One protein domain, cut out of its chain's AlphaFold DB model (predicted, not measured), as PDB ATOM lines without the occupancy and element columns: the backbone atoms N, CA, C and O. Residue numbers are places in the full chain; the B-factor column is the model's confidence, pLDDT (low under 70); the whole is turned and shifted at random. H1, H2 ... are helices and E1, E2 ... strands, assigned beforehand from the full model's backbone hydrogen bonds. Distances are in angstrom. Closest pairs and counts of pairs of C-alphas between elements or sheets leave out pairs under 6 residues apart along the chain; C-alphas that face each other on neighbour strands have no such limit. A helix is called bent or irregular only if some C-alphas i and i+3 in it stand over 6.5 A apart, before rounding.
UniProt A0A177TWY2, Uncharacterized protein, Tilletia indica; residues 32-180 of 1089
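AT A GLANCE: This is residues 32 to 180 of the 1089 residues of an uncharacterized protein of Tilletia indica (UniProt A0A177TWY2). A cluster of crossed helices has H1 in its middle; H4 crosses H1, H2 meets H1 at residues 47 to 50, and H3 packs on H2. A small, strongly twisted sheet lies at one end of this cluster, and at the opposite end the long thin hairpin of E3 and E4 reaches out as an arm with its tip near Asn 91. The printed part has 149 residues, with five named helices and six named strands in the order H1 E1 E2 H2 E3 E4 H3 E5 E6 H4 H5, class mixed; the sheet runs E1 E2 E6 E5, all antiparallel. By its radius of gyration of the C-alphas, 17.1 A, the whole is compact, but its outline is elongated, 62 by 34 by 29 A.

HOW THE PARTS SIT: Start at H1, residues 37 to 50, then go to E1, residues 54 to 58, and E2, residues 61 to 68, an antiparallel hairpin in which N 56 and O 63 are 3.1 A apart, within hydrogen-bond range. E2 bends by 107 degrees at residue 65 and pairs, over residues 67 to 68, with E6, residues 141 to 144; look at N 142 and O 67, 2.8 A apart. E6 forms a hairpin with E5, residues 125 to 127, where N 126 and O 143 are 3.0 A apart. H2, residues 69 to 77, touches H1, about perpendicular at 74 degrees; the closest C-alphas, of Leu 47 and Leu 76, are 6.9 A apart. E3, residues 80 to 89, and E4, residues 92 to 104, form an antiparallel hairpin, with N 85 and O 99 2.9 A apart. H3, residues 109 to 121, touches H2 with residues 109 to 113 alone; the closest C-alphas, of Ala 73 and Ala 112, are 5.3 A apart. H4, residues 146 to 159, touches H1, about perpendicular at 84 degrees; the closest C-alphas, of Ala 45 and Leu 152, are 5.0 A apart. H5, residues 164 to 170, is close to H4 but not clearly touching it, at a shallow tilt of 29 degrees, opposite ways; the closest C-alphas, of Leu 149 and Phe 170, are 7.3 A apart. H3, H4 and H5 only graze the four-stranded sheet. In H1, H2, H3 and H4 every O i to N i+4 pair is within hydrogen-bond range; in H5 1 of 3 is, beside 3 of 4 O i to N i+3 pairs.

IN THESE COORDINATES: Find C-alpha 37 at (-38.420, -31.959, 51.171); from there H1 runs 19.9 A. E3 spans 25.6 A and E4 29.6 A, from C-alpha 92 at (-30.686, -66.883, 36.361). H3 spans 18.3 A and H4 20.1 A. H5 ends at C-alpha 170, (-18.858, -25.953, 40.627), and is only just irregular: C-alphas 165 and 168 are 6.7 A apart.

THE WHOLE: The two C-alphas farthest apart, of Phe 60 and Asn 91, are 62.8 A apart. The printed part has no cut. The link from E5 to E6, residues 128 to 140, is long; the other links are tight. Mean pLDDT of the printed part is 86.7, and no printed residue is under 70.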
ATOM      1  N   ARG A  32     -49.636 -29.587  54.999       77.50
ATOM      2  CA  ARG A  32     -49.741 -28.185  54.547       77.50
ATOM      3  C   ARG A  32     -49.632 -28.022  53.021       77.50
ATOM      4  O   ARG A  32     -49.311 -26.937  52.546       77.50
ATOM      5  N   GLY A  33     -49.822 -29.093  52.247       80.38
ATOM      6  CA  GLY A  33     -49.831 -29.084  50.777       80.38
ATOM      7  C   GLY A  33     -48.462 -28.965  50.092       80.38
ATOM      8  O   GLY A  33     -48.373 -29.184  48.887       80.38
ATOM      9  N   ARG A  34     -47.384 -28.671  50.830       84.81
ATOM     10  CA  ARG A  34     -46.014 -28.575  50.288       84.81
ATOM     11  C   ARG A  34     -45.514 -29.952  49.849       84.81
ATOM     12  O   ARG A  34     -45.794 -30.906  50.579       84.81
ATOM     13  N   PRO A  35     -44.759 -30.085  48.747       88.88
ATOM     14  CA  PRO A  35     -44.076 -31.333  48.420       88.88
ATOM     15  C   PRO A  35     -43.109 -31.757  49.538       88.88
ATOM     16  O   PRO A  35     -42.599 -30.914  50.273       88.88
ATOM     17  N   PHE A  36     -42.859 -33.060  49.673       90.88
ATOM     18  CA  PHE A  36     -41.878 -33.581  50.634       90.88
ATOM     19  C   PHE A  36     -40.474 -33.053  50.307       90.88
ATOM     20  O   PHE A  36     -40.026 -33.158  49.167       90.88
ATOM     21  N   ALA A  37     -39.734 -32.582  51.311       90.44
ATOM     22  CA  ALA A  37     -38.420 -31.959  51.171       90.44
ATOM     23  C   ALA A  37     -37.422 -32.809  50.371       90.44
ATOM     24  O   ALA A  37     -36.660 -32.285  49.562       90.44
ATOM     25  N   LYS A  38     -37.424 -34.136  50.556       89.06
ATOM     26  CA  LYS A  38     -36.597 -35.053  49.752       89.06
ATOM     27  C   LYS A  38     -36.965 -34.994  48.264       89.06
ATOM     28  O   LYS A  38     -36.076 -34.943  47.421       89.06
ATOM     29  N   ASP A  39     -38.255 -35.009  47.949       89.31
ATOM     30  CA  ASP A  39     -38.748 -35.012  46.572       89.31
ATOM     31  C   ASP A  39     -38.571 -33.622  45.924       89.31
ATOM     32  O   ASP A  39     -38.197 -33.556  44.755       89.31
ATOM     33  N   THR A  40     -38.688 -32.527  46.693       91.38
ATOM     34  CA  THR A  40     -38.277 -31.165  46.288       91.38
ATOM     35  C   THR A  40     -36.794 -31.113  45.911       91.38
ATOM     36  O   THR A  40     -36.458 -30.647  44.825       91.38
ATOM     37  N   HIS A  41     -35.897 -31.607  46.773       92.62
ATOM     38  CA  HIS A  41     -34.451 -31.582  46.521       92.62
ATOM     39  C   HIS A  41     -34.032 -32.479  45.345       92.62
ATOM     40  O   HIS A  41     -33.212 -32.059  44.529       92.62
ATOM     41  N   ASP A  42     -34.600 -33.684  45.232       90.50
ATOM     42  CA  ASP A  42     -34.306 -34.602  44.126       90.50
ATOM     43  C   ASP A  42     -34.850 -34.057  42.786       90.50
ATOM     44  O   ASP A  42     -34.156 -34.142  41.772       90.50
ATOM     45  N   LEU A  43     -36.045 -33.447  42.760       91.88
ATOM     46  CA  LEU A  43     -36.606 -32.820  41.552       91.88
ATOM     47  C   LEU A  43     -35.810 -31.576  41.131       91.88
ATOM     48  O   LEU A  43     -35.497 -31.434  39.950       91.88
ATOM     49  N   PHE A  44     -35.429 -30.718  42.084       95.06
ATOM     50  CA  PHE A  44     -34.524 -29.590  41.844       95.06
ATOM     51  C   PHE A  44     -33.207 -30.066  41.220       95.06
ATOM     52  O   PHE A  44     -32.826 -29.602  40.149       95.06
ATOM     53  N   ALA A  45     -32.527 -31.033  41.841       93.38
ATOM     54  CA  ALA A  45     -31.246 -31.511  41.333       93.38
ATOM     55  C   ALA A  45     -31.381 -32.210  39.967       93.38
ATOM     56  O   ALA A  45     -30.510 -32.055  39.115       93.38
ATOM     57  N   THR A  46     -32.497 -32.907  39.721       91.31
ATOM     58  CA  THR A  46     -32.818 -33.481  38.404       91.31
ATOM     59  C   THR A  46     -32.976 -32.391  37.338       91.31
ATOM     60  O   THR A  46     -32.391 -32.521  36.267       91.31
ATOM     61  N   LEU A  47     -33.704 -31.304  37.635       93.00
ATOM     62  CA  LEU A  47     -33.884 -30.160  36.731       93.00
ATOM     63  C   LEU A  47     -32.553 -29.465  36.404       93.00
ATOM     64  O   LEU A  47     -32.302 -29.100  35.260       93.00
ATOM     65  N   ILE A  48     -31.676 -29.280  37.392       94.31
ATOM     66  CA  ILE A  48     -30.388 -28.614  37.154       94.31
ATOM     67  C   ILE A  48     -29.391 -29.527  36.412       94.31
ATOM     68  O   ILE A  48     -28.535 -29.026  35.691       94.31
ATOM     69  N   VAL A  49     -29.528 -30.855  36.512       91.00
ATOM     70  CA  VAL A  49     -28.780 -31.833  35.690       91.00
ATOM     71  C   VAL A  49     -29.294 -31.910  34.243       91.00
ATOM     72  O   VAL A  49     -28.541 -32.310  33.353       91.00
ATOM     73  N   SER A  50     -30.556 -31.552  33.980       90.62
ATOM     74  CA  SER A  50     -31.149 -31.556  32.634       90.62
ATOM     75  C   SER A  50     -31.128 -30.194  31.927       90.62
ATOM     76  O   SER A  50     -31.403 -30.141  30.726       90.62
ATOM     77  N   LEU A  51     -30.824 -29.103  32.635       91.31
ATOM     78  CA  LEU A  51     -30.654 -27.759  32.076       91.31
ATOM     79  C   LEU A  51     -29.194 -27.492  31.692       91.31
ATOM     80  O   LEU A  51     -28.272 -27.701  32.476       91.31
ATOM     81  N   GLN A  52     -28.976 -26.918  30.507       85.94
ATOM     82  CA  GLN A  52     -27.676 -26.348  30.152       85.94
ATOM     83  C   GLN A  52     -27.601 -24.905  30.645       85.94
ATOM     84  O   GLN A  52     -28.171 -23.995  30.056       85.94
ATOM     85  N   LEU A  53     -26.887 -24.702  31.753       89.44
ATOM     86  CA  LEU A  53     -26.695 -23.395  32.381       89.44
ATOM     87  C   LEU A  53     -25.788 -22.504  31.515       89.44
ATOM     88  O   LEU A  53     -24.557 -22.581  31.589       89.44
ATOM     89  N   THR A  54     -26.398 -21.666  30.675       88.00
ATOM     90  CA  THR A  54     -25.690 -20.802  29.719       88.00
ATOM     91  C   THR A  54     -25.338 -19.434  30.333       88.00
ATOM     92  O   THR A  54     -24.875 -19.344  31.471       88.00
ATOM     93  N   THR A  55     -25.425 -18.341  29.576       89.69
ATOM     94  CA  THR A  55     -25.129 -16.981  30.047       89.69
ATOM     95  C   THR A  55     -26.170 -16.028  29.479       89.69
ATOM     96  O   THR A  55     -26.097 -15.637  28.316       89.69
ATOM     97  N   HIS A  56     -27.147 -15.670  30.306       91.25
ATOM     98  CA  HIS A  56     -28.285 -14.848  29.909       91.25
ATOM     99  C   HIS A  56     -28.016 -13.357  30.113       91.25
ATOM    100  O   HIS A  56     -27.376 -12.955  31.084       91.25
ATOM    101  N   ARG A  57     -28.529 -12.513  29.208       86.25
ATOM    102  CA  ARG A  57     -28.331 -11.055  29.248       86.25
ATOM    103  C   ARG A  57     -29.660 -10.318  29.410       86.25
ATOM    104  O   ARG A  57     -30.506 -10.378  28.523       86.25
ATOM    105  N   GLN A  58     -29.826  -9.584  30.510       84.25
ATOM    106  CA  GLN A  58     -31.047  -8.837  30.843       84.25
ATOM    107  C   GLN A  58     -30.678  -7.427  31.333       84.25
ATOM    108  O   GLN A  58     -29.765  -7.272  32.140       84.25
ATOM    109  N   TYR A  59     -31.365  -6.395  30.824       81.75
ATOM    110  CA  TYR A  59     -31.061  -4.975  31.093       81.75
ATOM    111  C   TYR A  59     -29.562  -4.637  30.947       81.75
ATOM    112  O   TYR A  59     -28.946  -4.044  31.827       81.75
ATOM    113  N   PHE A  60     -28.966  -5.077  29.830       82.62
ATOM    114  CA  PHE A  60     -27.541  -4.951  29.474       82.62
ATOM    115  C   PHE A  60     -26.527  -5.663  30.397       82.62
ATOM    116  O   PHE A  60     -25.383  -5.853  29.984       82.62
ATOM    117  N   LYS A  61     -26.931  -6.149  31.578       84.94
ATOM    118  CA  LYS A  61     -26.124  -7.020  32.450       84.94
ATOM    119  C   LYS A  61     -26.141  -8.468  31.954       84.94
ATOM    120  O   LYS A  61     -27.138  -8.915  31.391       84.94
ATOM    121  N   SER A  62     -25.045  -9.193  32.177       87.81
ATOM    122  CA  SER A  62     -24.849 -10.581  31.741       87.81
ATOM    123  C   SER A  62     -24.623 -11.492  32.948       87.81
ATOM    124  O   SER A  62     -23.759 -11.198  33.772       87.81
ATOM    125  N   TYR A  63     -25.381 -12.584  33.047       89.31
ATOM    126  CA  TYR A  63     -25.425 -13.482  34.203       89.31
ATOM    127  C   TYR A  63     -24.918 -14.877  33.798       89.31
ATOM    128  O   TYR A  63     -25.608 -15.571  33.047       89.31
ATOM    129  N   PRO A  64     -23.717 -15.303  34.228       87.62
ATOM    130  CA  PRO A  64     -23.151 -16.596  33.855       87.62
ATOM    131  C   PRO A  64     -23.756 -17.753  34.663       87.62
ATOM    132  O   PRO A  64     -24.136 -17.582  35.817       87.62
ATOM    133  N   ASN A  65     -23.790 -18.942  34.058       89.44
ATOM    134  CA  ASN A  65     -24.350 -20.173  34.623       89.44
ATOM    135  C   ASN A  65     -25.810 -19.995  35.103       89.44
ATOM    136  O   ASN A  65     -26.190 -20.478  36.171       89.44
ATOM    137  N   SER A  66     -26.612 -19.260  34.330       93.31
ATOM    138  CA  SER A  66     -27.994 -18.893  34.663       93.31
ATOM    139  C   SER A  66     -29.001 -19.521  33.701       93.31
ATOM    140  O   SER A  66     -28.657 -19.846  32.563       93.31
ATOM    141  N   PHE A  67     -30.252 -19.636  34.147       94.94
ATOM    142  CA  PHE A  67     -31.386 -20.121  33.354       94.94
ATOM    143  C   PHE A  67     -32.585 -19.166  33.460       94.94
ATOM    144  O   PHE A  67     -32.641 -18.303  34.339       94.94
ATOM    145  N   THR A  68     -33.551 -19.316  32.564       95.00
ATOM    146  CA  THR A  68     -34.760 -18.488  32.460       95.00
ATOM    147  C   THR A  68     -36.017 -19.214  32.936       95.00
ATOM    148  O   THR A  68     -36.062 -20.443  33.023       95.00
ATOM    149  N   THR A  69     -37.081 -18.450  33.209       94.31
ATOM    150  CA  THR A  69     -38.412 -19.012  33.501       94.31
ATOM    151  C   THR A  69     -38.903 -19.971  32.411       94.31
ATOM    152  O   THR A  69     -39.511 -20.993  32.726       94.31
ATOM    153  N   ASP A  70     -38.647 -19.643  31.143       93.81
ATOM    154  CA  ASP A  70     -39.135 -20.410  29.997       93.81
ATOM    155  C   ASP A  70     -38.378 -21.739  29.836       93.81
ATOM    156  O   ASP A  70     -39.028 -22.781  29.772       93.81
ATOM    157  N   GLU A  71     -37.038 -21.737  29.905       94.50
ATOM    158  CA  GLU A  71     -36.226 -22.971  29.890       94.50
ATOM    159  C   GLU A  71     -36.610 -23.925  31.031       94.50
ATOM    160  O   GLU A  71     -36.756 -25.129  30.817       94.50
ATOM    161  N   ALA A  72     -36.805 -23.403  32.248       94.75
ATOM    162  CA  ALA A  72     -37.201 -24.220  33.394       94.75
ATOM    163  C   ALA A  72     -38.594 -24.841  33.206       94.75
ATOM    164  O   ALA A  72     -38.782 -26.023  33.498       94.75
ATOM    165  N   ALA A  73     -39.564 -24.072  32.700       94.00
ATOM    166  CA  ALA A  73     -40.923 -24.556  32.471       94.00
ATOM    167  C   ALA A  73     -41.002 -25.580  31.325       94.00
ATOM    168  O   ALA A  73     -41.714 -26.577  31.450       94.00
ATOM    169  N   GLU A  74     -40.257 -25.369  30.237       93.38
ATOM    170  CA  GLU A  74     -40.161 -26.324  29.130       93.38
ATOM    171  C   GLU A  74     -39.518 -27.638  29.592       93.38
ATOM    172  O   GLU A  74     -40.085 -28.711  29.380       93.38
ATOM    173  N   ASN A  75     -38.393 -27.569  30.311       93.00
ATOM    174  CA  ASN A  75     -37.679 -28.753  30.788       93.00
ATOM    175  C   ASN A  75     -38.515 -29.560  31.804       93.00
ATOM    176  O   ASN A  75     -38.649 -30.776  31.665       93.00
ATOM    177  N   LEU A  76     -39.176 -28.887  32.760       92.31
ATOM    178  CA  LEU A  76     -40.092 -29.515  33.726       92.31
ATOM    179  C   LEU A  76     -41.322 -30.180  33.079       92.31
ATOM    180  O   LEU A  76     -41.888 -31.102  33.671       92.31
ATOM    181  N   SER A  77     -41.734 -29.758  31.879       91.06
ATOM    182  CA  SER A  77     -42.930 -30.299  31.216       91.06
ATOM    183  C   SER A  77     -42.804 -31.773  30.807       91.06
ATOM    184  O   SER A  77     -43.811 -32.483  30.754       91.06
ATOM    185  N   ALA A  78     -41.578 -32.253  30.565       87.00
ATOM    186  CA  ALA A  78     -41.289 -33.616  30.109       87.00
ATOM    187  C   ALA A  78     -39.970 -34.183  30.683       87.00
ATOM    188  O   ALA A  78     -39.309 -35.010  30.041       87.00
ATOM    189  N   LEU A  79     -39.581 -33.728  31.879       87.88
ATOM    190  CA  LEU A  79     -38.326 -34.052  32.557       87.88
ATOM    191  C   LEU A  79     -38.156 -35.564  32.774       87.88
ATOM    192  O   LEU A  79     -38.996 -36.217  33.392       87.88
ATOM    193  N   LYS A  80     -37.031 -36.128  32.323       83.44
ATOM    194  CA  LYS A  80     -36.732 -37.568  32.427       83.44
ATOM    195  C   LYS A  80     -35.480 -37.816  33.255       83.44
ATOM    196  O   LYS A  80     -34.371 -37.542  32.808       83.44
ATOM    197  N   PHE A  81     -35.666 -38.409  34.428       82.75
ATOM    198  CA  PHE A  81     -34.599 -38.993  35.229       82.75
ATOM    199  C   PHE A  81     -34.452 -40.480  34.892       82.75
ATOM    200  O   PHE A  81     -35.452 -41.176  34.732       82.75
ATOM    201  N   SER A  82     -33.223 -40.983  34.788       77.06
ATOM    202  CA  SER A  82     -32.945 -42.383  34.455       77.06
ATOM    203  C   SER A  82     -31.915 -42.958  35.419       77.06
ATOM    204  O   SER A  82     -30.771 -42.507  35.449       77.06
ATOM    205  N   GLN A  83     -32.322 -43.950  36.210       74.44
ATOM    206  CA  GLN A  83     -31.473 -44.620  37.191       74.44
ATOM    207  C   GLN A  83     -31.309 -46.093  36.812       74.44
ATOM    208  O   GLN A  83     -32.270 -46.859  36.840       74.44
ATOM    209  N   SER A  84     -30.087 -46.502  36.467       74.50
ATOM    210  CA  SER A  84     -29.775 -47.904  36.170       74.50
ATOM    211  C   SER A  84     -29.313 -48.641  37.426       74.50
ATOM    212  O   SER A  84     -28.214 -48.416  37.925       74.50
ATOM    213  N   ASN A  85     -30.153 -49.544  37.933       74.44
ATOM    214  CA  ASN A  85     -29.740 -50.527  38.929       74.44
ATOM    215  C   ASN A  85     -29.213 -51.785  38.217       74.44
ATOM    216  O   ASN A  85     -29.750 -52.168  37.179       74.44
ATOM    217  N   ARG A  86     -28.184 -52.444  38.761       77.31
ATOM    218  CA  ARG A  86     -27.642 -53.702  38.221       77.31
ATOM    219  C   ARG A  86     -27.732 -54.793  39.276       77.31
ATOM    220  O   ARG A  86     -27.091 -54.690  40.315       77.31
ATOM    221  N   ALA A  87     -28.510 -55.830  38.990       77.75
ATOM    222  CA  ALA A  87     -28.709 -56.981  39.862       77.75
ATOM    223  C   ALA A  87     -28.653 -58.277  39.035       77.75
ATOM    224  O   ALA A  87     -29.004 -58.244  37.855       77.75
ATOM    225  N   PRO A  88     -28.221 -59.415  39.604       73.88
ATOM    226  CA  PRO A  88     -28.421 -60.712  38.960       73.88
ATOM    227  C   PRO A  88     -29.923 -60.991  38.772       73.88
ATOM    228  O   PRO A  88     -30.744 -60.553  39.580       73.88
ATOM    229  N   ASP A  89     -30.286 -61.705  37.706       77.50
ATOM    230  CA  ASP A  89     -31.655 -62.173  37.479       77.50
ATOM    231  C   ASP A  89     -32.061 -63.126  38.623       77.50
ATOM    232  O   ASP A  89     -31.349 -64.105  38.864       77.50
ATOM    233  N   PRO A  90     -33.192 -62.895  39.322       74.56
ATOM    234  CA  PRO A  90     -33.697 -63.811  40.347       74.56
ATOM    235  C   PRO A  90     -33.909 -65.256  39.867       74.56
ATOM    236  O   PRO A  90     -33.977 -66.158  40.696       74.56
ATOM    237  N   ASN A  91     -34.026 -65.471  38.553       76.88
ATOM    238  CA  ASN A  91     -34.231 -66.777  37.926       76.88
ATOM    239  C   ASN A  91     -32.943 -67.350  37.297       76.88
ATOM    240  O   ASN A  91     -32.913 -68.523  36.940       76.88
ATOM    241  N   GLU A  92     -31.897 -66.533  37.118       83.31
ATOM    242  CA  GLU A  92     -30.686 -66.883  36.361       83.31
ATOM    243  C   GLU A  92     -29.466 -66.102  36.915       83.31
ATOM    244  O   GLU A  92     -29.044 -65.104  36.327       83.31
ATOM    245  N   PRO A  93     -28.872 -66.508  38.060       77.00
ATOM    246  CA  PRO A  93     -27.908 -65.674  38.797       77.00
ATOM    247  C   PRO A  93     -26.618 -65.299  38.048       77.00
ATOM    248  O   PRO A  93     -25.935 -64.349  38.430       77.00
ATOM    249  N   SER A  94     -26.280 -66.023  36.977       78.81
ATOM    250  CA  SER A  94     -25.173 -65.722  36.058       78.81
ATOM    251  C   SER A  94     -25.435 -64.500  35.162       78.81
ATOM    252  O   SER A  94     -24.499 -63.927  34.601       78.81
ATOM    253  N   ARG A  95     -26.695 -64.077  35.024       80.06
ATOM    254  CA  ARG A  95     -27.137 -63.012  34.123       80.06
ATOM    255  C   ARG A  95     -27.403 -61.718  34.881       80.06
ATOM    256  O   ARG A  95     -28.349 -61.614  35.654       80.06
ATOM    257  N   VAL A  96     -26.615 -60.682  34.607       76.62
ATOM    258  CA  VAL A  96     -26.829 -59.350  35.196       76.62
ATOM    259  C   VAL A  96     -27.932 -58.601  34.443       76.62
ATOM    260  O   VAL A  96     -27.725 -58.120  33.327       76.62
ATOM    261  N   ILE A  97     -29.095 -58.433  35.074       75.38
ATOM    262  CA  ILE A  97     -30.133 -57.508  34.618       75.38
ATOM    263  C   ILE A  97     -29.737 -56.077  34.994       75.38
ATOM    264  O   ILE A  97     -29.493 -55.748  36.155       75.38
ATOM    265  N   THR A  98     -29.733 -55.190  33.996       79.31
ATOM    266  CA  THR A  98     -29.716 -53.740  34.227       79.31
ATOM    267  C   THR A  98     -31.152 -53.215  34.220       79.31
ATOM    268  O   THR A  98     -31.732 -52.973  33.162       79.31
ATOM    269  N   THR A  99     -31.732 -53.049  35.406       80.00
ATOM    270  CA  THR A  99     -33.055 -52.448  35.602       80.00
ATOM    271  C   THR A  99     -32.925 -50.930  35.537       80.00
ATOM    272  O   THR A  99     -32.610 -50.274  36.530       80.00
ATOM    273  N   THR A 100     -33.152 -50.366  34.351       78.69
ATOM    274  CA  THR A 100     -33.194 -48.912  34.145       78.69
ATOM    275  C   THR A 100     -34.572 -48.362  34.504       78.69
ATOM    276  O   THR A 100     -35.519 -48.449  33.721       78.69
ATOM    277  N   THR A 101     -34.677 -47.779  35.695       79.31
ATOM    278  CA  THR A 101     -35.866 -47.074  36.176       79.31
ATOM    279  C   THR A 101     -35.860 -45.647  35.631       79.31
ATOM    280  O   THR A 101     -35.143 -44.784  36.138       79.31
ATOM    281  N   THR A 102     -36.671 -45.387  34.603       80.50
ATOM    282  CA  THR A 102     -36.860 -44.033  34.059       80.50
ATOM    283  C   THR A 102     -38.057 -43.351  34.721       80.50
ATOM    284  O   THR A 102     -39.205 -43.581  34.341       80.50
ATOM    285  N   THR A 103     -37.802 -42.485  35.700       79.38
ATOM    286  CA  THR A 103     -38.824 -41.614  36.295       79.38
ATOM    287  C   THR A 103     -39.042 -40.404  35.391       79.38
ATOM    288  O   THR A 103     -38.149 -39.580  35.217       79.38
ATOM    289  N   THR A 104     -40.238 -40.283  34.814       81.81
ATOM    290  CA  THR A 104     -40.637 -39.087  34.054       81.81
ATOM    291  C   THR A 104     -41.507 -38.201  34.935       81.81
ATOM    292  O   THR A 104     -42.534 -38.660  35.435       81.81
ATOM    293  N   PHE A 105     -41.115 -36.943  35.103       80.88
ATOM    294  CA  PHE A 105     -41.967 -35.892  35.648       80.88
ATOM    295  C   PHE A 105     -42.592 -35.126  34.478       80.88
ATOM    296  O   PHE A 105     -41.948 -34.892  33.457       80.88
ATOM    297  N   SER A 106     -43.859 -34.752  34.615       84.38
ATOM    298  CA  SER A 106     -44.556 -33.913  33.644       84.38
ATOM    299  C   SER A 106     -45.539 -33.023  34.388       84.38
ATOM    300  O   SER A 106     -46.227 -33.481  35.302       84.38
ATOM    301  N   MET A 107     -45.552 -31.741  34.039       89.19
ATOM    302  CA  MET A 107     -46.379 -30.712  34.663       89.19
ATOM    303  C   MET A 107     -46.616 -29.563  33.678       89.19
ATOM    304  O   MET A 107     -45.821 -29.355  32.762       89.19
ATOM    305  N   ASN A 108     -47.704 -28.809  33.846       92.56
ATOM    306  CA  ASN A 108     -47.944 -27.608  33.042       92.56
ATOM    307  C   ASN A 108     -47.061 -26.432  33.505       92.56
ATOM    308  O   ASN A 108     -46.429 -26.477  34.563       92.56
ATOM    309  N   ARG A 109     -47.048 -25.352  32.714       91.56
ATOM    310  CA  ARG A 109     -46.275 -24.124  32.974       91.56
ATOM    311  C   ARG A 109     -46.617 -23.498  34.335       91.56
ATOM    312  O   ARG A 109     -45.756 -22.903  34.975       91.56
ATOM    313  N   GLU A 110     -47.847 -23.673  34.803       91.56
ATOM    314  CA  GLU A 110     -48.376 -23.116  36.050       91.56
ATOM    315  C   GLU A 110     -47.836 -23.881  37.265       91.56
ATOM    316  O   GLU A 110     -47.301 -23.272  38.189       91.56
ATOM    317  N   MET A 111     -47.876 -25.218  37.231       90.19
ATOM    318  CA  MET A 111     -47.249 -26.058  38.257       90.19
ATOM    319  C   MET A 111     -45.715 -25.965  38.213       90.19
ATOM    320  O   MET A 111     -45.081 -25.996  39.266       90.19
ATOM    321  N   ALA A 112     -45.118 -25.764  37.032       92.25
ATOM    322  CA  ALA A 112     -43.686 -25.493  36.892       92.25
ATOM    323  C   ALA A 112     -43.278 -24.164  37.560       92.25
ATOM    324  O   ALA A 112     -42.299 -24.123  38.304       92.25
ATOM    325  N   LYS A 113     -44.060 -23.087  37.385       92.62
ATOM    326  CA  LYS A 113     -43.893 -21.842  38.160       92.62
ATOM    327  C   LYS A 113     -44.048 -22.099  39.665       92.62
ATOM    328  O   LYS A 113     -43.246 -21.597  40.445       92.62
ATOM    329  N   GLY A 114     -45.037 -22.903  40.067       92.81
ATOM    330  CA  GLY A 114     -45.290 -23.256  41.469       92.81
ATOM    331  C   GLY A 114     -44.135 -24.006  42.144       92.81
ATOM    332  O   GLY A 114     -43.752 -23.659  43.260       92.81
ATOM    333  N   ILE A 115     -43.527 -24.992  41.474       92.56
ATOM    334  CA  ILE A 115     -42.379 -25.715  42.041       92.56
ATOM    335  C   ILE A 115     -41.102 -24.861  42.035       92.56
ATOM    336  O   ILE A 115     -40.342 -24.900  42.999       92.56
ATOM    337  N   CYS A 116     -40.899 -24.009  41.024       94.81
ATOM    338  CA  CYS A 116     -39.783 -23.061  41.012       94.81
ATOM    339  C   CYS A 116     -39.923 -21.950  42.069       94.81
ATOM    340  O   CYS A 116     -38.918 -21.552  42.654       94.81
ATOM    341  N   GLN A 117     -41.146 -21.510  42.395       94.44
ATOM    342  CA  GLN A 117     -41.404 -20.684  43.579       94.44
ATOM    343  C   GLN A 117     -40.971 -21.420  44.854       94.44
ATOM    344  O   GLN A 117     -40.206 -20.870  45.640       94.44
ATOM    345  N   HIS A 118     -41.345 -22.694  45.011       93.00
ATOM    346  CA  HIS A 118     -40.914 -23.488  46.162       93.00
ATOM    347  C   HIS A 118     -39.380 -23.659  46.231       93.00
ATOM    348  O   HIS A 118     -38.808 -23.663  47.322       93.00
ATOM    349  N   PHE A 119     -38.678 -23.720  45.091       95.38
ATOM    350  CA  PHE A 119     -37.208 -23.701  45.052       95.38
ATOM    351  C   PHE A 119     -36.606 -22.349  45.489       95.38
ATOM    352  O   PHE A 119     -35.524 -22.343  46.084       95.38
ATOM    353  N   MET A 120     -37.283 -21.220  45.246       93.25
ATOM    354  CA  MET A 120     -36.896 -19.910  45.797       93.25
ATOM    355  C   MET A 120     -37.166 -19.829  47.305       93.25
ATOM    356  O   MET A 120     -36.274 -19.441  48.062       93.25
ATOM    357  N   ASP A 121     -38.344 -20.269  47.761       91.88
ATOM    358  CA  ASP A 121     -38.714 -20.311  49.184       91.88
ATOM    359  C   ASP A 121     -37.714 -21.151  49.998       91.88
ATOM    360  O   ASP A 121     -37.308 -20.779  51.102       91.88
ATOM    361  N   ALA A 122     -37.262 -22.266  49.416       93.06
ATOM    362  CA  ALA A 122     -36.260 -23.165  49.973       93.06
ATOM    363  C   ALA A 122     -34.802 -22.668  49.833       93.06
ATOM    364  O   ALA A 122     -33.888 -23.407  50.209       93.06
ATOM    365  N   ARG A 123     -34.548 -21.451  49.321       93.06
ATOM    366  CA  ARG A 123     -33.198 -20.892  49.069       93.06
ATOM    367  C   ARG A 123     -32.314 -21.796  48.189       93.06
ATOM    368  O   ARG A 123     -31.110 -21.890  48.419       93.06
ATOM    369  N   LEU A 124     -32.877 -22.482  47.190       95.19
ATOM    370  CA  LEU A 124     -32.122 -23.319  46.235       95.19
ATOM    371  C   LEU A 124     -31.705 -22.536  44.981       95.19
ATOM    372  O   LEU A 124     -30.617 -22.753  44.444       95.19
ATOM    373  N   ILE A 125     -32.562 -21.609  44.547       95.19
ATOM    374  CA  ILE A 125     -32.331 -20.682  43.433       95.19
ATOM    375  C   ILE A 125     -32.662 -19.249  43.859       95.19
ATOM    376  O   ILE A 125     -33.484 -19.038  44.751       95.19
ATOM    377  N   GLU A 126     -32.052 -18.269  43.201       93.19
ATOM    378  CA  GLU A 126     -32.306 -16.842  43.428       93.19
ATOM    379  C   GLU A 126     -32.416 -16.063  42.110       93.19
ATOM    380  O   GLU A 126     -31.927 -16.498  41.064       93.19
ATOM    381  N   ASN A 127     -33.098 -14.914  42.143       93.44
ATOM    382  CA  ASN A 127     -33.304 -14.069  40.968       93.44
ATOM    383  C   ASN A 127     -32.050 -13.223  40.698       93.44
ATOM    384  O   ASN A 127     -31.713 -12.323  41.465       93.44
ATOM    385  N   ALA A 128     -31.376 -13.494  39.582       89.38
ATOM    386  CA  ALA A 128     -30.074 -12.918  39.254       89.38
ATOM    387  C   ALA A 128     -30.127 -11.406  38.977       89.38
ATOM    388  O   ALA A 128     -29.150 -10.695  39.210       89.38
ATOM    389  N   ALA A 129     -31.264 -10.910  38.479       86.75
ATOM    390  CA  ALA A 129     -31.457  -9.496  38.167       86.75
ATOM    391  C   ALA A 129     -31.969  -8.675  39.365       86.75
ATOM    392  O   ALA A 129     -31.833  -7.452  39.363       86.75
ATOM    393  N   ASP A 130     -32.571  -9.334  40.360       85.88
ATOM    394  CA  ASP A 130     -33.226  -8.712  41.513       85.88
ATOM    395  C   ASP A 130     -33.235  -9.674  42.713       85.88
ATOM    396  O   ASP A 130     -34.244 -10.315  43.016       85.88
ATOM    397  N   MET A 131     -32.097  -9.753  43.409       83.19
ATOM    398  CA  MET A 131     -31.886 -10.623  44.577       83.19
ATOM    399  C   MET A 131     -32.824 -10.303  45.757       83.19
ATOM    400  O   MET A 131     -32.952 -11.106  46.677       83.19
ATOM    401  N   SER A 132     -33.496  -9.144  45.747       80.62
ATOM    402  CA  SER A 132     -34.492  -8.786  46.767       80.62
ATOM    403  C   SER A 132     -35.833  -9.502  46.562       80.62
ATOM    404  O   SER A 132     -36.639  -9.610  47.489       80.62
ATOM    405  N   SER A 133     -36.086 -10.007  45.350       87.88
ATOM    406  CA  SER A 133     -37.363 -10.603  44.990       87.88
ATOM    407  C   SER A 133     -37.430 -12.075  45.375       87.88
ATOM    408  O   SER A 133     -36.812 -12.929  44.746       87.88
ATOM    409  N   ALA A 134     -38.268 -12.379  46.365       85.56
ATOM    410  CA  ALA A 134     -38.615 -13.748  46.741       85.56
ATOM    411  C   ALA A 134     -39.635 -14.416  45.791       85.56
ATOM    412  O   ALA A 134     -40.051 -15.537  46.057       85.56
ATOM    413  N   ILE A 135     -40.073 -13.744  44.717       91.56
ATOM    414  CA  ILE A 135     -41.141 -14.227  43.824       91.56
ATOM    415  C   ILE A 135     -40.556 -14.717  42.495       91.56
ATOM    416  O   ILE A 135     -39.801 -14.000  41.830       91.56
ATOM    417  N   PHE A 136     -40.976 -15.906  42.064       93.69
ATOM    418  CA  PHE A 136     -40.639 -16.490  40.769       93.69
ATOM    419  C   PHE A 136     -41.434 -15.809  39.640       93.69
ATOM    420  O   PHE A 136     -42.537 -16.205  39.261       93.69
ATOM    421  N   LYS A 137     -40.867 -14.719  39.114       91.56
ATOM    422  CA  LYS A 137     -41.418 -13.899  38.024       91.56
ATOM    423  C   LYS A 137     -41.557 -14.711  36.729       91.56
ATOM    424  O   LYS A 137     -40.665 -15.477  36.362       91.56
ATOM    425  N   GLU A 138     -42.626 -14.454  35.969       88.94
ATOM    426  CA  GLU A 138     -42.894 -15.123  34.680       88.94
ATOM    427  C   GLU A 138     -41.802 -14.891  33.618       88.94
ATOM    428  O   GLU A 138     -41.607 -15.731  32.746       88.94
ATOM    429  N   ARG A 139     -41.047 -13.793  33.707       89.69
ATOM    430  CA  ARG A 139     -39.841 -13.557  32.900       89.69
ATOM    431  C   ARG A 139     -38.694 -13.120  33.805       89.69
ATOM    432  O   ARG A 139     -38.447 -11.926  33.978       89.69
ATOM    433  N   GLY A 140     -38.038 -14.094  34.429       91.06
ATOM    434  CA  GLY A 140     -36.845 -13.899  35.248       91.06
ATOM    435  C   GLY A 140     -35.638 -14.668  34.711       91.06
ATOM    436  O   GLY A 140     -35.788 -15.635  33.964       91.06
ATOM    437  N   VAL A 141     -34.452 -14.224  35.125       93.81
ATOM    438  CA  VAL A 141     -33.184 -14.953  35.007       93.81
ATOM    439  C   VAL A 141     -32.774 -15.372  36.417       93.81
ATOM    440  O   VAL A 141     -32.800 -14.547  37.333       93.81
ATOM    441  N   TYR A 142     -32.401 -16.636  36.596       95.12
ATOM    442  CA  TYR A 142     -32.133 -17.245  37.897       95.12
ATOM    443  C   TYR A 142     -30.759 -17.908  37.935       95.12
ATOM    444  O   TYR A 142     -30.251 -18.392  36.922       95.12
ATOM    445  N   MET A 143     -30.163 -17.931  39.125       93.50
ATOM    446  CA  MET A 143     -28.906 -18.620  39.422       93.50
ATOM    447  C   MET A 143     -29.087 -19.564  40.615       93.50
ATOM    448  O   MET A 143     -30.068 -19.480  41.356       93.50
ATOM    449  N   LEU A 144     -28.137 -20.483  40.773       93.62
ATOM    450  CA  LEU A 144     -28.075 -21.416  41.894       93.62
ATOM    451  C   LEU A 144     -27.476 -20.726  43.120       93.62
ATOM    452  O   LEU A 144     -26.454 -20.051  43.007       93.62
ATOM    453  N   THR A 145     -28.057 -20.957  44.296       92.88
ATOM    454  CA  THR A 145     -27.448 -20.513  45.557       92.88
ATOM    455  C   THR A 145     -26.329 -21.478  45.989       92.88
ATOM    456  O   THR A 145     -26.313 -22.644  45.569       92.88
ATOM    457  N   PRO A 146     -25.444 -21.086  46.929       90.06
ATOM    458  CA  PRO A 146     -24.478 -22.001  47.549       90.06
ATOM    459  C   PRO A 146     -25.109 -23.254  48.179       90.06
ATOM    460  O   PRO A 146     -24.488 -24.321  48.209       90.06
ATOM    461  N   LYS A 147     -26.351 -23.143  48.670       93.38
ATOM    462  CA  LYS A 147     -27.147 -24.260  49.201       93.38
ATOM    463  C   LYS A 147     -27.638 -25.180  48.081       93.38
ATOM    464  O   LYS A 147     -27.485 -26.397  48.195       93.38
ATOM    465  N   GLY A 148     -28.173 -24.610  46.998       93.62
ATOM    466  CA  GLY A 148     -28.578 -25.352  45.804       93.62
ATOM    467  C   GLY A 148     -27.417 -26.159  45.218       93.62
ATOM    468  O   GLY A 148     -27.552 -27.362  45.004       93.62
ATOM    469  N   LEU A 149     -26.243 -25.538  45.070       91.94
ATOM    470  CA  LEU A 149     -25.021 -26.198  44.594       91.94
ATOM    471  C   LEU A 149     -24.601 -27.389  45.468       91.94
ATOM    472  O   LEU A 149     -24.267 -28.443  44.935       91.94
ATOM    473  N   HIS A 150     -24.666 -27.263  46.796       91.25
ATOM    474  CA  HIS A 150     -24.316 -28.361  47.704       91.25
ATOM    475  C   HIS A 150     -25.300 -29.543  47.609       91.25
ATOM    476  O   HIS A 150     -24.906 -30.709  47.637       91.25
ATOM    477  N   ILE A 151     -26.598 -29.255  47.471       93.50
ATOM    478  CA  ILE A 151     -27.634 -30.284  47.290       93.50
ATOM    479  C   ILE A 151     -27.463 -30.995  45.939       93.50
ATOM    480  O   ILE A 151     -27.558 -32.221  45.877       93.50
ATOM    481  N   LEU A 152     -27.131 -30.243  44.886       92.62
ATOM    482  CA  LEU A 152     -26.826 -30.750  43.548       92.62
ATOM    483  C   LEU A 152     -25.579 -31.654  43.532       92.62
ATOM    484  O   LEU A 152     -25.650 -32.778  43.039       92.62
ATOM    485  N   GLU A 153     -24.463 -31.212  44.119       89.25
ATOM    486  CA  GLU A 153     -23.223 -31.996  44.256       89.25
ATOM    487  C   GLU A 153     -23.475 -33.321  44.994       89.25
ATOM    488  O   GLU A 153     -23.059 -34.398  44.547       89.25
ATOM    489  N   ARG A 154     -24.224 -33.264  46.105       88.06
ATOM    490  CA  ARG A 154     -24.605 -34.446  46.883       88.06
ATOM    491  C   ARG A 154     -25.516 -35.384  46.086       88.06
ATOM    492  O   ARG A 154     -25.343 -36.598  46.177       88.06
ATOM    493  N   PHE A 155     -26.454 -34.859  45.296       90.62
ATOM    494  CA  PHE A 155     -27.339 -35.655  44.437       90.62
ATOM    495  C   PHE A 155     -26.581 -36.348  43.296       90.62
ATOM    496  O   PHE A 155     -26.780 -37.544  43.079       90.62
ATOM    497  N   ILE A 156     -25.683 -35.634  42.612       86.81
ATOM    498  CA  ILE A 156     -24.837 -36.176  41.535       86.81
ATOM    499  C   ILE A 156     -23.964 -37.313  42.071       86.81
ATOM    500  O   ILE A 156     -23.966 -38.410  41.511       86.81
ATOM    501  N   THR A 157     -23.299 -37.077  43.206       86.38
ATOM    502  CA  THR A 157     -22.419 -38.053  43.862       86.38
ATOM    503  C   THR A 157     -23.193 -39.282  44.355       86.38
ATOM    504  O   THR A 157     -22.753 -40.410  44.154       86.38
ATOM    505  N   LYS A 158     -24.370 -39.088  44.968       84.06
ATOM    506  CA  LYS A 158     -25.231 -40.171  45.478       84.06
ATOM    507  C   LYS A 158     -25.804 -41.059  44.367       84.06
ATOM    508  O   LYS A 158     -26.010 -42.246  44.601       84.06
ATOM    509  N   ASN A 159     -26.090 -40.495  43.193       84.94
ATOM    510  CA  ASN A 159     -26.712 -41.216  42.077       84.94
ATOM    511  C   ASN A 159     -25.718 -41.655  40.981       84.94
ATOM    512  O   ASN A 159     -26.138 -42.306  40.028       84.94
ATOM    513  N   GLY A 160     -24.428 -41.313  41.091       78.81
ATOM    514  CA  GLY A 160     -23.399 -41.690  40.111       78.81
ATOM    515  C   GLY A 160     -23.549 -41.011  38.744       78.81
ATOM    516  O   GLY A 160     -23.215 -41.602  37.718       78.81
ATOM    517  N   ILE A 161     -24.092 -39.792  38.709       82.12
ATOM    518  CA  ILE A 161     -24.403 -39.066  37.467       82.12
ATOM    519  C   ILE A 161     -23.119 -38.458  36.880       82.12
ATOM    520  O   ILE A 161     -22.351 -37.827  37.604       82.12
ATOM    521  N   ASN A 162     -22.900 -38.565  35.562       75.31
ATOM    522  CA  ASN A 162     -21.817 -37.821  34.912       75.31
ATOM    523  C   ASN A 162     -22.193 -36.334  34.746       75.31
ATOM    524  O   ASN A 162     -22.814 -35.937  33.760       75.31
ATOM    525  N   GLY A 163     -21.805 -35.515  35.724       73.38
ATOM    526  CA  GLY A 163     -22.032 -34.068  35.756       73.38
ATOM    527  C   GLY A 163     -20.980 -33.221  35.029       73.38
ATOM    528  O   GLY A 163     -20.781 -32.079  35.428       73.38
ATOM    529  N   GLU A 164     -20.283 -33.738  34.008       75.69
ATOM    530  CA  GLU A 164     -19.153 -33.056  33.338       75.69
ATOM    531  C   GLU A 164     -19.455 -31.598  32.930       75.69
ATOM    532  O   GLU A 164     -18.662 -30.693  33.187       75.69
ATOM    533  N   HIS A 165     -20.647 -31.341  32.384       80.81
ATOM    534  CA  HIS A 165     -21.085 -30.001  31.977       80.81
ATOM    535  C   HIS A 165     -21.275 -29.018  33.156       80.81
ATOM    536  O   HIS A 165     -21.182 -27.805  32.967       80.81
ATOM    537  N   LEU A 166     -21.484 -29.526  34.376       84.25
ATOM    538  CA  LEU A 166     -21.633 -28.739  35.605       84.25
ATOM    539  C   LEU A 166     -20.295 -28.464  36.306       84.25
ATOM    540  O   LEU A 166     -20.246 -27.597  37.177       84.25
ATOM    541  N   LEU A 167     -19.192 -29.121  35.915       80.38
ATOM    542  CA  LEU A 167     -17.863 -28.889  36.506       80.38
ATOM    543  C   LEU A 167     -17.448 -27.413  36.436       80.38
ATOM    544  O   LEU A 167     -16.913 -26.879  37.405       80.38
ATOM    545  N   LYS A 168     -17.775 -26.728  35.330       76.50
ATOM    546  CA  LYS A 168     -17.574 -25.278  35.178       76.50
ATOM    547  C   LYS A 168     -18.326 -24.476  36.248       76.50
ATOM    548  O   LYS A 168     -17.815 -23.470  36.733       76.50
ATOM    549  N   VAL A 169     -19.542 -24.892  36.597       81.81
ATOM    550  CA  VAL A 169     -20.401 -24.204  37.570       81.81
ATOM    551  C   VAL A 169     -19.837 -24.396  38.976       81.81
ATOM    552  O   VAL A 169     -19.560 -23.410  39.653       81.81
ATOM    553  N   PHE A 170     -19.525 -25.640  39.357       83.44
ATOM    554  CA  PHE A 170     -18.858 -25.953  40.627       83.44
ATOM    555  C   PHE A 170     -17.483 -25.280  40.780       83.44
ATOM    556  O   PHE A 170     -17.090 -24.945  41.892       83.44
ATOM    557  N   SER A 171     -16.758 -25.028  39.681       78.38
ATOM    558  CA  SER A 171     -15.480 -24.305  39.715       78.38
ATOM    559  C   SER A 171     -15.607 -22.775  39.717       78.38
ATOM    560  O   SER A 171     -14.586 -22.100  39.810       78.38
ATOM    561  N   SER A 172     -16.808 -22.209  39.534       75.00
ATOM    562  CA  SER A 172     -17.015 -20.752  39.398       75.00
ATOM    563  C   SER A 172     -18.059 -20.147  40.342       75.00
ATOM    564  O   SER A 172     -18.185 -18.926  40.383       75.00
ATOM    565  N   GLN A 173     -18.772 -20.961  41.124       78.69
ATOM    566  CA  GLN A 173     -19.712 -20.510  42.154       78.69
ATOM    567  C   GLN A 173     -19.405 -21.197  43.500       78.69
ATOM    568  O   GLN A 173     -19.100 -22.391  43.516       78.69
ATOM    569  N   PRO A 174     -19.467 -20.479  44.638       76.06
ATOM    570  CA  PRO A 174     -19.112 -21.039  45.939       76.06
ATOM    571  C   PRO A 174     -20.168 -22.035  46.436       76.06
ATOM    572  O   PRO A 174     -21.349 -21.711  46.544       76.06
ATOM    573  N   ILE A 175     -19.734 -23.244  46.795       80.88
ATOM    574  CA  ILE A 175     -20.589 -24.290  47.379       80.88
ATOM    575  C   ILE A 175     -20.696 -24.083  48.898       80.88
ATOM    576  O   ILE A 175     -19.706 -23.768  49.564       80.88
ATOM    577  N   CYS A 176     -21.875 -24.311  49.488       80.12
ATOM    578  CA  CYS A 176     -22.051 -24.313  50.943       80.12
ATOM    579  C   CYS A 176     -21.367 -25.544  51.574       80.12
ATOM    580  O   CYS A 176     -22.000 -26.566  51.825       80.12
ATOM    581  N   MET A 177     -20.065 -25.431  51.866       71.31
ATOM    582  CA  MET A 177     -19.180 -26.511  52.362       71.31
ATOM    583  C   MET A 177     -19.646 -27.217  53.647       71.31
ATOM    584  O   MET A 177     -19.072 -28.224  54.058       71.31
ATOM    585  N   LYS A 178     -20.650 -26.664  54.330       76.12
ATOM    586  CA  LYS A 178     -21.255 -27.200  55.549       76.12
ATOM    587  C   LYS A 178     -22.763 -26.949  55.483       76.12
ATOM    588  O   LYS A 178     -23.241 -26.024  56.133       76.12
ATOM    589  N   LEU A 179     -23.548 -27.724  54.739       88.06
ATOM    590  CA  LEU A 179     -25.006 -27.667  54.897       88.06
ATOM    591  C   LEU A 179     -25.429 -28.568  56.066       88.06
ATOM    592  O   LEU A 179     -25.002 -29.717  56.148       88.06
ATOM    593  N   LEU A 180     -26.241 -28.060  56.996       89.00
ATOM    594  CA  LEU A 180     -26.765 -28.887  58.082       89.00
ATOM    595  C   LEU A 180     -27.965 -29.693  57.574       89.00
ATOM    596  O   LEU A 180     -29.045 -29.148  57.350       89.00
TER     597      LEU A 180